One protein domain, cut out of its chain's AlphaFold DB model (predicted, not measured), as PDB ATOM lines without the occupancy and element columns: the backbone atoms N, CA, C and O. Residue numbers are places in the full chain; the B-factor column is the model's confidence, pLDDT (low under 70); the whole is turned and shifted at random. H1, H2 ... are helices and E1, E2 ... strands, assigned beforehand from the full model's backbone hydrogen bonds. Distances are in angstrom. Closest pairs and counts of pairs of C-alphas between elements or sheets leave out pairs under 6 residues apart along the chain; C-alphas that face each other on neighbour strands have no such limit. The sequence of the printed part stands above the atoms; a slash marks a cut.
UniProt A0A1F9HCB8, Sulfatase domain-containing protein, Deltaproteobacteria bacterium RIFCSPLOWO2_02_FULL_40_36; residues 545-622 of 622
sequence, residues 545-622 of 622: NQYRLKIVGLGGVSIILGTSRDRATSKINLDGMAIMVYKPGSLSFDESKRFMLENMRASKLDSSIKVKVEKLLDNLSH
ATOM      1  N   ASN A 545     154.858 153.941 241.878       92.38
ATOM      2  CA  ASN A 545     153.619 154.432 241.256       92.38
ATOM      3  C   ASN A 545     153.589 154.241 239.730       92.38
ATOM      4  O   ASN A 545     152.720 154.798 239.062       92.38
ATOM      5  N   GLN A 546     154.547 153.513 239.157       92.69
ATOM      6  CA  GLN A 546     154.652 153.292 237.717       92.69
ATOM      7  C   GLN A 546     154.138 151.903 237.345       92.69
ATOM      8  O   GLN A 546     154.402 150.921 238.044       92.69
ATOM      9  N   TYR A 547     153.433 151.839 236.218       95.38
ATOM     10  CA  TYR A 547     153.054 150.602 235.554       95.38
ATOM     11  C   TYR A 547     153.400 150.707 234.068       95.38
ATOM     12  O   TYR A 547     152.984 151.648 233.388       95.38
ATOM     13  N   ARG A 548     154.152 149.740 233.551       96.69
ATOM     14  CA  ARG A 548     154.385 149.569 232.117       96.69
ATOM     15  C   ARG A 548     154.110 148.133 231.716       96.69
ATOM     16  O   ARG A 548     154.376 147.210 232.479       96.69
ATOM     17  N   LEU A 549     153.629 147.977 230.494       96.12
ATOM     18  CA  LEU A 549     153.314 146.700 229.877       96.12
ATOM     19  C   LEU A 549     154.027 146.646 228.535       96.12
ATOM     20  O   LEU A 549     153.858 147.548 227.716       96.12
ATOM     21  N   LYS A 550     154.800 145.595 228.291       95.50
ATOM     22  CA  LYS A 550     155.370 145.318 226.979       95.50
ATOM     23  C   LYS A 550     154.779 144.048 226.420       95.50
ATOM     24  O   LYS A 550     154.718 143.038 227.113       95.50
ATOM     25  N   ILE A 551     154.396 144.107 225.153       93.44
ATOM     26  CA  ILE A 551     153.944 142.956 224.383       93.44
ATOM     27  C   ILE A 551     154.959 142.763 223.268       93.44
ATOM     28  O   ILE A 551     155.268 143.712 222.544       93.44
ATOM     29  N   VAL A 552     155.480 141.549 223.147       91.62
ATOM     30  CA  VAL A 552     156.351 141.143 222.043       91.62
ATOM     31  C   VAL A 552     155.644 140.061 221.249       91.62
ATOM     32  O   VAL A 552     155.108 139.122 221.837       91.62
ATOM     33  N   GLY A 553     155.634 140.203 219.929       85.12
ATOM     34  CA  GLY A 553     155.058 139.241 218.999       85.12
ATOM     35  C   GLY A 553     156.079 138.651 218.032       85.12
ATOM     36  O   GLY A 553     157.250 139.040 218.005       85.12
ATOM     37  N   LEU A 554     155.615 137.710 217.209       76.25
ATOM     38  CA  LEU A 554     156.423 137.110 216.146       76.25
ATOM     39  C   LEU A 554     156.980 138.158 215.178       76.25
ATOM     40  O   LEU A 554     156.364 139.191 214.922       76.25
ATOM     41  N   GLY A 555     158.160 137.874 214.624       77.44
ATOM     42  CA  GLY A 555     158.841 138.784 213.702       77.44
ATOM     43  C   GLY A 555     159.464 140.009 214.380       77.44
ATOM     44  O   GLY A 555     159.901 140.922 213.689       77.44
ATOM     45  N   GLY A 556     159.505 140.052 215.717       83.25
ATOM     46  CA  GLY A 556     160.174 141.112 216.478       83.25
ATOM     47  C   GLY A 556     159.347 142.383 216.685       83.25
ATOM     48  O   GLY A 556     159.880 143.366 217.203       83.25
ATOM     49  N   VAL A 557     158.058 142.373 216.322       89.38
ATOM     50  CA  VAL A 557     157.150 143.475 216.659       89.38
ATOM     51  C   VAL A 557     157.038 143.600 218.175       89.38
ATOM     52  O   VAL A 557     156.869 142.605 218.885       89.38
ATOM     53  N   SER A 558     157.106 144.825 218.690       92.31
ATOM     54  CA  SER A 558     156.814 145.064 220.099       92.31
ATOM     55  C   SER A 558     156.187 146.422 220.355       92.31
ATOM     56  O   SER A 558     156.406 147.388 219.626       92.31
ATOM     57  N   ILE A 559     155.413 146.490 221.430       92.75
ATOM     58  CA  ILE A 559     154.786 147.716 221.905       92.75
ATOM     59  C   ILE A 559     154.992 147.841 223.408       92.75
ATOM     60  O   ILE A 559     154.876 146.857 224.137       92.75
ATOM     61  N   ILE A 560     155.306 149.049 223.868       94.81
ATOM     62  CA  ILE A 560     155.392 149.394 225.286       94.81
ATOM     63  C   ILE A 560     154.288 150.392 225.584       94.81
ATOM     64  O   ILE A 560     154.230 151.463 224.980       94.81
ATOM     65  N   LEU A 561     153.437 150.050 226.541       95.62
ATOM     66  CA  LEU A 561     152.419 150.920 227.103       95.62
ATOM     67  C   LEU A 561     152.834 151.349 228.508       95.62
ATOM     68  O   LEU A 561     153.504 150.601 229.222       95.62
ATOM     69  N   GLY A 562     152.422 152.543 228.917       96.44
ATOM     70  CA  GLY A 562     152.736 153.082 230.235       96.44
ATOM     71  C   GLY A 562     151.575 153.839 230.851       96.44
ATOM     72  O   GLY A 562     150.772 154.448 230.147       96.44
ATOM     73  N   THR A 563     151.497 153.781 232.176       96.88
ATOM     74  CA  THR A 563     150.590 154.576 233.003       96.88
ATOM     75  C   THR A 563     151.097 154.664 234.448       96.88
ATOM     76  O   THR A 563     152.152 154.126 234.803       96.88
ATOM     77  N   SER A 564     150.343 155.348 235.304       96.06
ATOM     78  CA  SER A 564     150.513 155.319 236.750       96.06
ATOM     79  C   SER A 564     149.701 154.199 237.410       96.06
ATOM     80  O   SER A 564     148.739 153.663 236.856       96.06
ATOM     81  N   ARG A 565     150.068 153.854 238.642       94.00
ATOM     82  CA  ARG A 565     149.246 153.057 239.555       94.00
ATOM     83  C   ARG A 565     149.194 153.713 240.928       94.00
ATOM     84  O   ARG A 565     150.129 154.405 241.327       94.00
ATOM     85  N   ASP A 566     148.132 153.436 241.664       92.50
ATOM     86  CA  ASP A 566     148.045 153.740 243.082       92.50
ATOM     87  C   ASP A 566     148.727 152.623 243.881       92.50
ATOM     88  O   ASP A 566     148.306 151.466 243.871       92.50
ATOM     89  N   ARG A 567     149.812 152.965 244.574       89.25
ATOM     90  CA  ARG A 567     150.622 152.007 245.332       89.25
ATOM     91  C   ARG A 567     149.947 151.503 246.614       89.25
ATOM     92  O   ARG A 567     150.319 150.449 247.121       89.25
ATOM     93  N   ALA A 568     148.993 152.237 247.185       87.00
ATOM     94  CA  ALA A 568     148.295 151.810 248.399       87.00
ATOM     95  C   ALA A 568     147.255 150.722 248.097       87.00
ATOM     96  O   ALA A 568     147.116 149.767 248.855       87.00
ATOM     97  N   THR A 569     146.569 150.853 246.968       89.81
ATOM     98  CA  THR A 569     145.483 149.971 246.525       89.81
ATOM     99  C   THR A 569     145.915 148.975 245.450       89.81
ATOM    100  O   THR A 569     145.150 148.078 245.107       89.81
ATOM    101  N   SER A 570     147.129 149.120 244.908       87.88
ATOM    102  CA  SER A 570     147.634 148.408 243.720       87.88
ATOM    103  C   SER A 570     146.806 148.632 242.445       87.88
ATOM    104  O   SER A 570     146.981 147.915 241.462       87.88
ATOM    105  N   LYS A 571     145.916 149.635 242.422       92.81
ATOM    106  CA  LYS A 571     145.033 149.901 241.283       92.81
ATOM    107  C   LYS A 571     145.788 150.612 240.158       92.81
ATOM    108  O   LYS A 571     146.364 151.676 240.364       92.81
ATOM    109  N   ILE A 572     145.747 150.050 238.953       95.88
ATOM    110  CA  ILE A 572     146.348 150.646 237.750       95.88
ATOM    111  C   ILE A 572     145.416 151.734 237.194       95.88
ATOM    112  O   ILE A 572     144.207 151.526 237.076       95.88
ATOM    113  N   ASN A 573     145.968 152.895 236.836       96.69
ATOM    114  CA  ASN A 573     145.227 153.982 236.200       96.69
ATOM    115  C   ASN A 573     145.052 153.701 234.699       96.69
ATOM    116  O   ASN A 573     145.864 154.111 233.871       96.69
ATOM    117  N   LEU A 574     143.999 152.978 234.330       96.56
ATOM    118  CA  LEU A 574     143.757 152.619 232.929       96.56
ATOM    119  C   LEU A 574     143.414 153.823 232.047       96.56
ATOM    120  O   LEU A 574     143.698 153.801 230.850       96.56
ATOM    121  N   ASP A 575     142.836 154.883 232.608       95.00
ATOM    122  CA  ASP A 575     142.465 156.071 231.837       95.00
ATOM    123  C   ASP A 575     143.708 156.778 231.294       95.00
ATOM    124  O   ASP A 575     143.751 157.107 230.109       95.00
ATOM    125  N   GLY A 576     144.758 156.872 232.117       94.62
ATOM    126  CA  GLY A 576     146.061 157.428 231.747       94.62
ATOM    127  C   GLY A 576     146.965 156.513 230.913       94.62
ATOM    128  O   GLY A 576     148.088 156.906 230.610       94.62
ATOM    129  N   MET A 577     146.524 155.301 230.555       97.19
ATOM    130  CA  MET A 577     147.348 154.373 229.777       97.19
ATOM    131  C   MET A 577     147.476 154.800 228.319       97.19
ATOM    132  O   MET A 577     146.470 154.995 227.633       97.19
ATOM    133  N   ALA A 578     148.724 154.881 227.859       95.56
ATOM    134  CA  ALA A 578     149.092 155.279 226.508       95.56
ATOM    135  C   ALA A 578     150.221 154.406 225.946       95.56
ATOM    136  O   ALA A 578     150.996 153.797 226.691       95.56
ATOM    137  N   ILE A 579     150.318 154.367 224.618       93.88
ATOM    138  CA  ILE A 579     151.422 153.730 223.897       93.88
ATOM    139  C   ILE A 579     152.636 154.658 223.990       93.88
ATOM    140  O   ILE A 579     152.575 155.811 223.576       93.88
ATOM    141  N   MET A 580     153.727 154.154 224.558       92.56
ATOM    142  CA  MET A 580     154.985 154.887 224.712       92.56
ATOM    143  C   MET A 580     155.950 154.614 223.562       92.56
ATOM    144  O   MET A 580     156.661 155.513 223.126       92.56
ATOM    145  N   VAL A 581     156.016 153.358 223.115       91.06
ATOM    146  CA  VAL A 581     156.943 152.903 222.074       91.06
ATOM    147  C   VAL A 581     156.232 151.866 221.220       91.06
ATOM    148  O   VAL A 581     155.645 150.930 221.759       91.06
ATOM    149  N   TYR A 582     156.337 152.003 219.903       89.81
ATOM    150  CA  TYR A 582     156.006 150.960 218.938       89.81
ATOM    151  C   TYR A 582     157.256 150.661 218.113       89.81
ATOM    152  O   TYR A 582     157.856 151.568 217.536       89.81
ATOM    153  N   LYS A 583     157.671 149.395 218.090       89.38
ATOM    154  CA  LYS A 583     158.796 148.906 217.296       89.38
ATOM    155  C   LYS A 583     158.239 147.957 216.231       89.38
ATOM    156  O   LYS A 583     157.723 146.898 216.606       89.38
ATOM    157  N   PRO A 584     158.323 148.315 214.938       84.62
ATOM    158  CA  PRO A 584     157.878 147.434 213.869       84.62
ATOM    159  C   PRO A 584     158.744 146.171 213.823       84.62
ATOM    160  O   PRO A 584     159.926 146.194 214.178       84.62
ATOM    161  N   GLY A 585     158.129 145.067 213.408       86.00
ATOM    162  CA  GLY A 585     158.809 143.801 213.150       86.00
ATOM    163  C   GLY A 585     158.972 143.541 211.655       86.00
ATOM    164  O   GLY A 585     158.857 144.444 210.832       86.00
ATOM    165  N   SER A 586     159.188 142.278 211.297       87.31
ATOM    166  CA  SER A 586     159.196 141.815 209.905       87.31
ATOM    167  C   SER A 586     157.800 141.725 209.274       87.31
ATOM    168  O   SER A 586     157.691 141.521 208.071       87.31
ATOM    169  N   LEU A 587     156.740 141.805 210.084       85.25
ATOM    170  CA  LEU A 587     155.347 141.813 209.631       85.25
ATOM    171  C   LEU A 587     154.922 143.233 209.248       85.25
ATOM    172  O   LEU A 587     155.405 144.202 209.839       85.25
ATOM    173  N   SER A 588     153.961 143.366 208.328       88.50
ATOM    174  CA  SER A 588     153.346 144.669 208.047       88.50
ATOM    175  C   SER A 588     152.668 145.250 209.298       88.50
ATOM    176  O   SER A 588     152.387 144.536 210.268       88.50
ATOM    177  N   PHE A 589     152.389 146.556 209.289       88.00
ATOM    178  CA  PHE A 589     151.715 147.226 210.404       88.00
ATOM    179  C   PHE A 589     150.352 146.586 210.732       88.00
ATOM    180  O   PHE A 589     150.076 146.281 211.895       88.00
ATOM    181  N   ASP A 590     149.533 146.297 209.718       88.62
ATOM    182  CA  ASP A 590     148.201 145.708 209.905       88.62
ATOM    183  C   ASP A 590     148.259 144.262 210.406       88.62
ATOM    184  O   ASP A 590     147.480 143.866 211.279       88.62
ATOM    185  N   GLU A 591     149.201 143.465 209.895       88.38
ATOM    186  CA  GLU A 591     149.439 142.101 210.383       88.38
ATOM    187  C   GLU A 591     149.924 142.114 211.830       88.38
ATOM    188  O   GLU A 591     149.407 141.368 212.658       88.38
ATOM    189  N   SER A 592     150.862 143.005 212.148       87.50
ATOM    190  CA  SER A 592     151.371 143.236 213.498       87.50
ATOM    191  C   SER A 592     150.255 143.613 214.471       87.50
ATOM    192  O   SER A 592     150.147 143.035 215.554       87.50
ATOM    193  N   LYS A 593     149.396 144.565 214.091       88.25
ATOM    194  CA  LYS A 593     148.257 145.019 214.898       88.25
ATOM    195  C   LYS A 593     147.257 143.891 215.138       88.25
ATOM    196  O   LYS A 593     146.910 143.628 216.289       88.25
ATOM    197  N   ARG A 594     146.839 143.190 214.077       88.19
ATOM    198  CA  ARG A 594     145.925 142.038 214.170       88.19
ATOM    199  C   ARG A 594     146.497 140.958 215.082       88.19
ATOM    200  O   ARG A 594     145.818 140.495 215.994       88.19
ATOM    201  N   PHE A 595     147.769 140.631 214.882       86.44
ATOM    202  CA  PHE A 595     148.487 139.663 215.690       86.44
ATOM    203  C   PHE A 595     148.496 140.060 217.175       86.44
ATOM    204  O   PHE A 595     148.144 139.252 218.034       86.44
ATOM    205  N   MET A 596     148.851 141.303 217.507       87.31
ATOM    206  CA  MET A 596     148.860 141.766 218.900       87.31
ATOM    207  C   MET A 596     147.468 141.705 219.542       87.31
ATOM    208  O   MET A 596     147.357 141.266 220.686       87.31
ATOM    209  N   LEU A 597     146.411 142.086 218.817       89.19
ATOM    210  CA  LEU A 597     145.027 142.023 219.303       89.19
ATOM    211  C   LEU A 597     144.589 140.586 219.617       89.19
ATOM    212  O   LEU A 597     144.066 140.323 220.700       89.19
ATOM    213  N   GLU A 598     144.828 139.643 218.705       87.81
ATOM    214  CA  GLU A 598     144.481 138.228 218.895       87.81
ATOM    215  C   GLU A 598     145.183 137.627 220.118       87.81
ATOM    216  O   GLU A 598     144.552 136.979 220.956       87.81
ATOM    217  N   ASN A 599     146.482 137.890 220.267       85.38
ATOM    218  CA  ASN A 599     147.262 137.351 221.379       85.38
ATOM    219  C   ASN A 599     146.941 138.048 222.708       85.38
ATOM    220  O   ASN A 599     146.920 137.393 223.751       85.38
ATOM    221  N   MET A 600     146.606 139.343 222.691       88.81
ATOM    222  CA  MET A 600     146.112 140.034 223.881       88.81
ATOM    223  C   MET A 600     144.803 139.406 224.365       88.81
ATOM    224  O   MET A 600     144.687 139.071 225.546       88.81
ATOM    225  N   ARG A 601     143.860 139.138 223.452       88.44
ATOM    226  CA  ARG A 601     142.593 138.447 223.750       88.44
ATOM    227  C   ARG A 601     142.804 137.043 224.307       88.44
ATOM    228  O   ARG A 601     142.090 136.664 225.234       88.44
ATOM    229  N   ALA A 602     143.796 136.307 223.810       85.69
ATOM    230  CA  ALA A 602     144.152 134.980 224.312       85.69
ATOM    231  C   ALA A 602     144.880 135.005 225.672       85.69
ATOM    232  O   ALA A 602     144.841 134.021 226.410       85.69
ATOM    233  N   SER A 603     145.526 136.121 226.027       89.12
ATOM    234  CA  SER A 603     146.281 136.233 227.277       89.12
ATOM    235  C   SER A 603     145.396 136.124 228.522       89.12
ATOM    236  O   SER A 603     144.219 136.499 228.522       89.12
ATOM    237  N   LYS A 604     145.996 135.658 229.620       91.00
ATOM    238  CA  LYS A 604     145.368 135.576 230.950       91.00
ATOM    239  C   LYS A 604     145.622 136.827 231.805       91.00
ATOM    240  O   LYS A 604     145.517 136.769 233.026       91.00
ATOM    241  N   LEU A 605     146.001 137.936 231.164       92.06
ATOM    242  CA  LEU A 605     146.170 139.229 231.819       92.06
ATOM    243  C   LEU A 605     144.817 139.721 232.359       92.06
ATOM    244  O   LEU A 605     143.759 139.277 231.900       92.06
ATOM    245  N   ASP A 606     144.844 140.643 233.322       91.62
ATOM    246  CA  ASP A 606     143.625 141.220 233.882       91.62
ATOM    247  C   ASP A 606     142.703 141.786 232.785       91.62
ATOM    248  O   ASP A 606     143.132 142.514 231.885       91.62
ATOM    249  N   SER A 607     141.417 141.443 232.876       92.81
ATOM    250  CA  SER A 607     140.417 141.780 231.857       92.81
ATOM    251  C   SER A 607     140.304 143.284 231.587       92.81
ATOM    252  O   SER A 607     140.113 143.685 230.439       92.81
ATOM    253  N   SER A 608     140.474 144.124 232.610       94.31
ATOM    254  CA  SER A 608     140.380 145.575 232.464       94.31
ATOM    255  C   SER A 608     141.588 146.152 231.719       94.31
ATOM    256  O   SER A 608     141.421 147.016 230.853       94.31
ATOM    257  N   ILE A 609     142.784 145.604 231.963       94.62
ATOM    258  CA  ILE A 609     144.005 145.947 231.221       94.62
ATOM    259  C   ILE A 609     143.851 145.538 229.755       94.62
ATOM    260  O   ILE A 609     144.079 146.361 228.870       94.62
ATOM    261  N   LYS A 610     143.392 144.306 229.491       94.56
ATOM    262  CA  LYS A 610     143.166 143.796 228.128       94.56
ATOM    263  C   LYS A 610     142.248 144.709 227.321       94.56
ATOM    264  O   LYS A 610     142.635 145.164 226.252       94.56
ATOM    265  N   VAL A 611     141.080 145.054 227.870       95.06
ATOM    266  CA  VAL A 611     140.106 145.936 227.202       95.06
ATOM    267  C   VAL A 611     140.709 147.304 226.887       95.06
ATOM    268  O   VAL A 611     140.460 147.856 225.814       95.06
ATOM    269  N   LYS A 612     141.506 147.878 227.797       95.56
ATOM    270  CA  LYS A 612     142.163 149.166 227.542       95.56
ATOM    271  C   LYS A 612     143.218 149.053 226.441       95.56
ATOM    272  O   LYS A 612     143.248 149.914 225.565       95.56
ATOM    273  N   VAL A 613     144.055 148.015 226.470       94.00
ATOM    274  CA  VAL A 613     145.081 147.782 225.445       94.00
ATOM    275  C   VAL A 613     144.444 147.561 224.076       94.00
ATOM    276  O   VAL A 613     144.891 148.168 223.109       94.00
ATOM    277  N   GLU A 614     143.381 146.760 223.989       93.88
ATOM    278  CA  GLU A 614     142.654 146.526 222.735       93.88
ATOM    279  C   GLU A 614     142.143 147.838 222.133       93.88
ATOM    280  O   GLU A 614     142.430 148.122 220.975       93.88
ATOM    281  N   LYS A 615     141.516 148.710 222.937       93.88
ATOM    282  CA  LYS A 615     141.078 150.040 222.476       93.88
ATOM    283  C   LYS A 615     142.230 150.907 221.961       93.88
ATOM    284  O   LYS A 615     142.061 151.636 220.989       93.88
ATOM    285  N   LEU A 616     143.389 150.868 222.623       93.62
ATOM    286  CA  LEU A 616     144.566 151.631 222.193       93.62
ATOM    287  C   LEU A 616     145.139 151.093 220.879       93.62
ATOM    288  O   LEU A 616     145.505 151.880 220.013       93.62
ATOM    289  N   LEU A 617     145.190 149.769 220.723       89.94
ATOM    290  CA  LEU A 617     145.639 149.124 219.493       89.94
ATOM    291  C   LEU A 617     144.664 149.379 218.340       89.94
ATOM    292  O   LEU A 617     145.113 149.700 217.244       89.94
ATOM    293  N   ASP A 618     143.352 149.306 218.571       89.31
ATOM    294  CA  ASP A 618     142.326 149.584 217.557       89.31
ATOM    295  C   ASP A 618     142.419 151.020 217.025       89.31
ATOM    296  O   ASP A 618     142.317 151.225 215.815       89.31
ATOM    297  N   ASN A 619     142.725 151.983 217.896       87.06
ATOM    298  CA  ASN A 619     142.930 153.386 217.527       87.06
ATOM    299  C   ASN A 619     144.319 153.680 216.935       87.06
ATOM    300  O   ASN A 619     144.560 154.801 216.491       87.06
ATOM    301  N   LEU A 620     145.239 152.710 216.933       82.88
ATOM    302  CA  LEU A 620     146.563 152.885 216.348       82.88
ATOM    303  C   LEU A 620     146.439 152.944 214.819       82.88
ATOM    304  O   LEU A 620     146.052 151.953 214.188       82.88
ATOM    305  N   SER A 621     146.752 154.104 214.248       78.44
ATOM    306  CA  SER A 621     146.928 154.329 212.812       78.44
ATOM    307  C   SER A 621     148.419 154.396 212.463       78.44
ATOM    308  O   SER A 621     149.240 154.639 213.348       78.44
ATOM    309  N   HIS A 622     148.737 154.147 211.190       64.50
ATOM    310  CA  HIS A 622     150.101 154.181 210.654       64.50
ATOM    311  C   HIS A 622     150.753 155.568 210.778       64.50
ATOM    312  O   HIS A 622     150.006 156.575 210.748       64.50
TER     313      HIS A 622
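What this domain is: This is residues 545 to 622 of the 622 residues of the protein "Sulfatase domain-containing protein" of Deltaproteobacteria bacterium RIFCSPLOWO2_02_FULL_40_36 (UniProt A0A1F9HCB8). A three-stranded antiparallel sheet, in the order E1 - E2 - E3, has a hairpin of two helices, H1 and H2, over one face, making two layers. The long loop of residues 565 to 577 includes Ala 568, at one end of the longest axis. The printed part has 78 residues, in chain order E1 E2 E3 H1 H2, class mixed; it is compact, radius of gyration of the C-alphas 12.6 A, with spans of 41 by 22 by 20 A.

Where its parts are: E1, residues 546 to 553, measures 23.4 A from C-alpha 546 at (154.652, 153.292, 237.717). E2 is residues 558 to 564, 20.5 A; E3, 578 to 583, 14.8 A. H1 is residues 589 to 602, 20.0 A; H2, 607 to 618, 16.4 A, ends at C-alpha 618 (142.326, 149.584, 217.557).

How they stand to each other: E1, E2 and E3 form a meander, each strand the antiparallel neighbour of the one before. N 549 and O 561 are 2.9 A apart; N 560 and O 581, 2.8 A. H1 and H2 are on the sheet. They touch, closest C-alphas Leu 597 and Glu 614 at 6.1 A, at a shallow tilt of 12 degrees, opposite ways. Every O i to N i+4 pair in H1 and H2 is within hydrogen-bond range.

The domain as a whole: The farthest C-alphas, Ala 568 and Ser 588, are 41.3 A apart. The printed part has no cut; the link E2 to E3 is long. Residue 622 is under pLDDT 70.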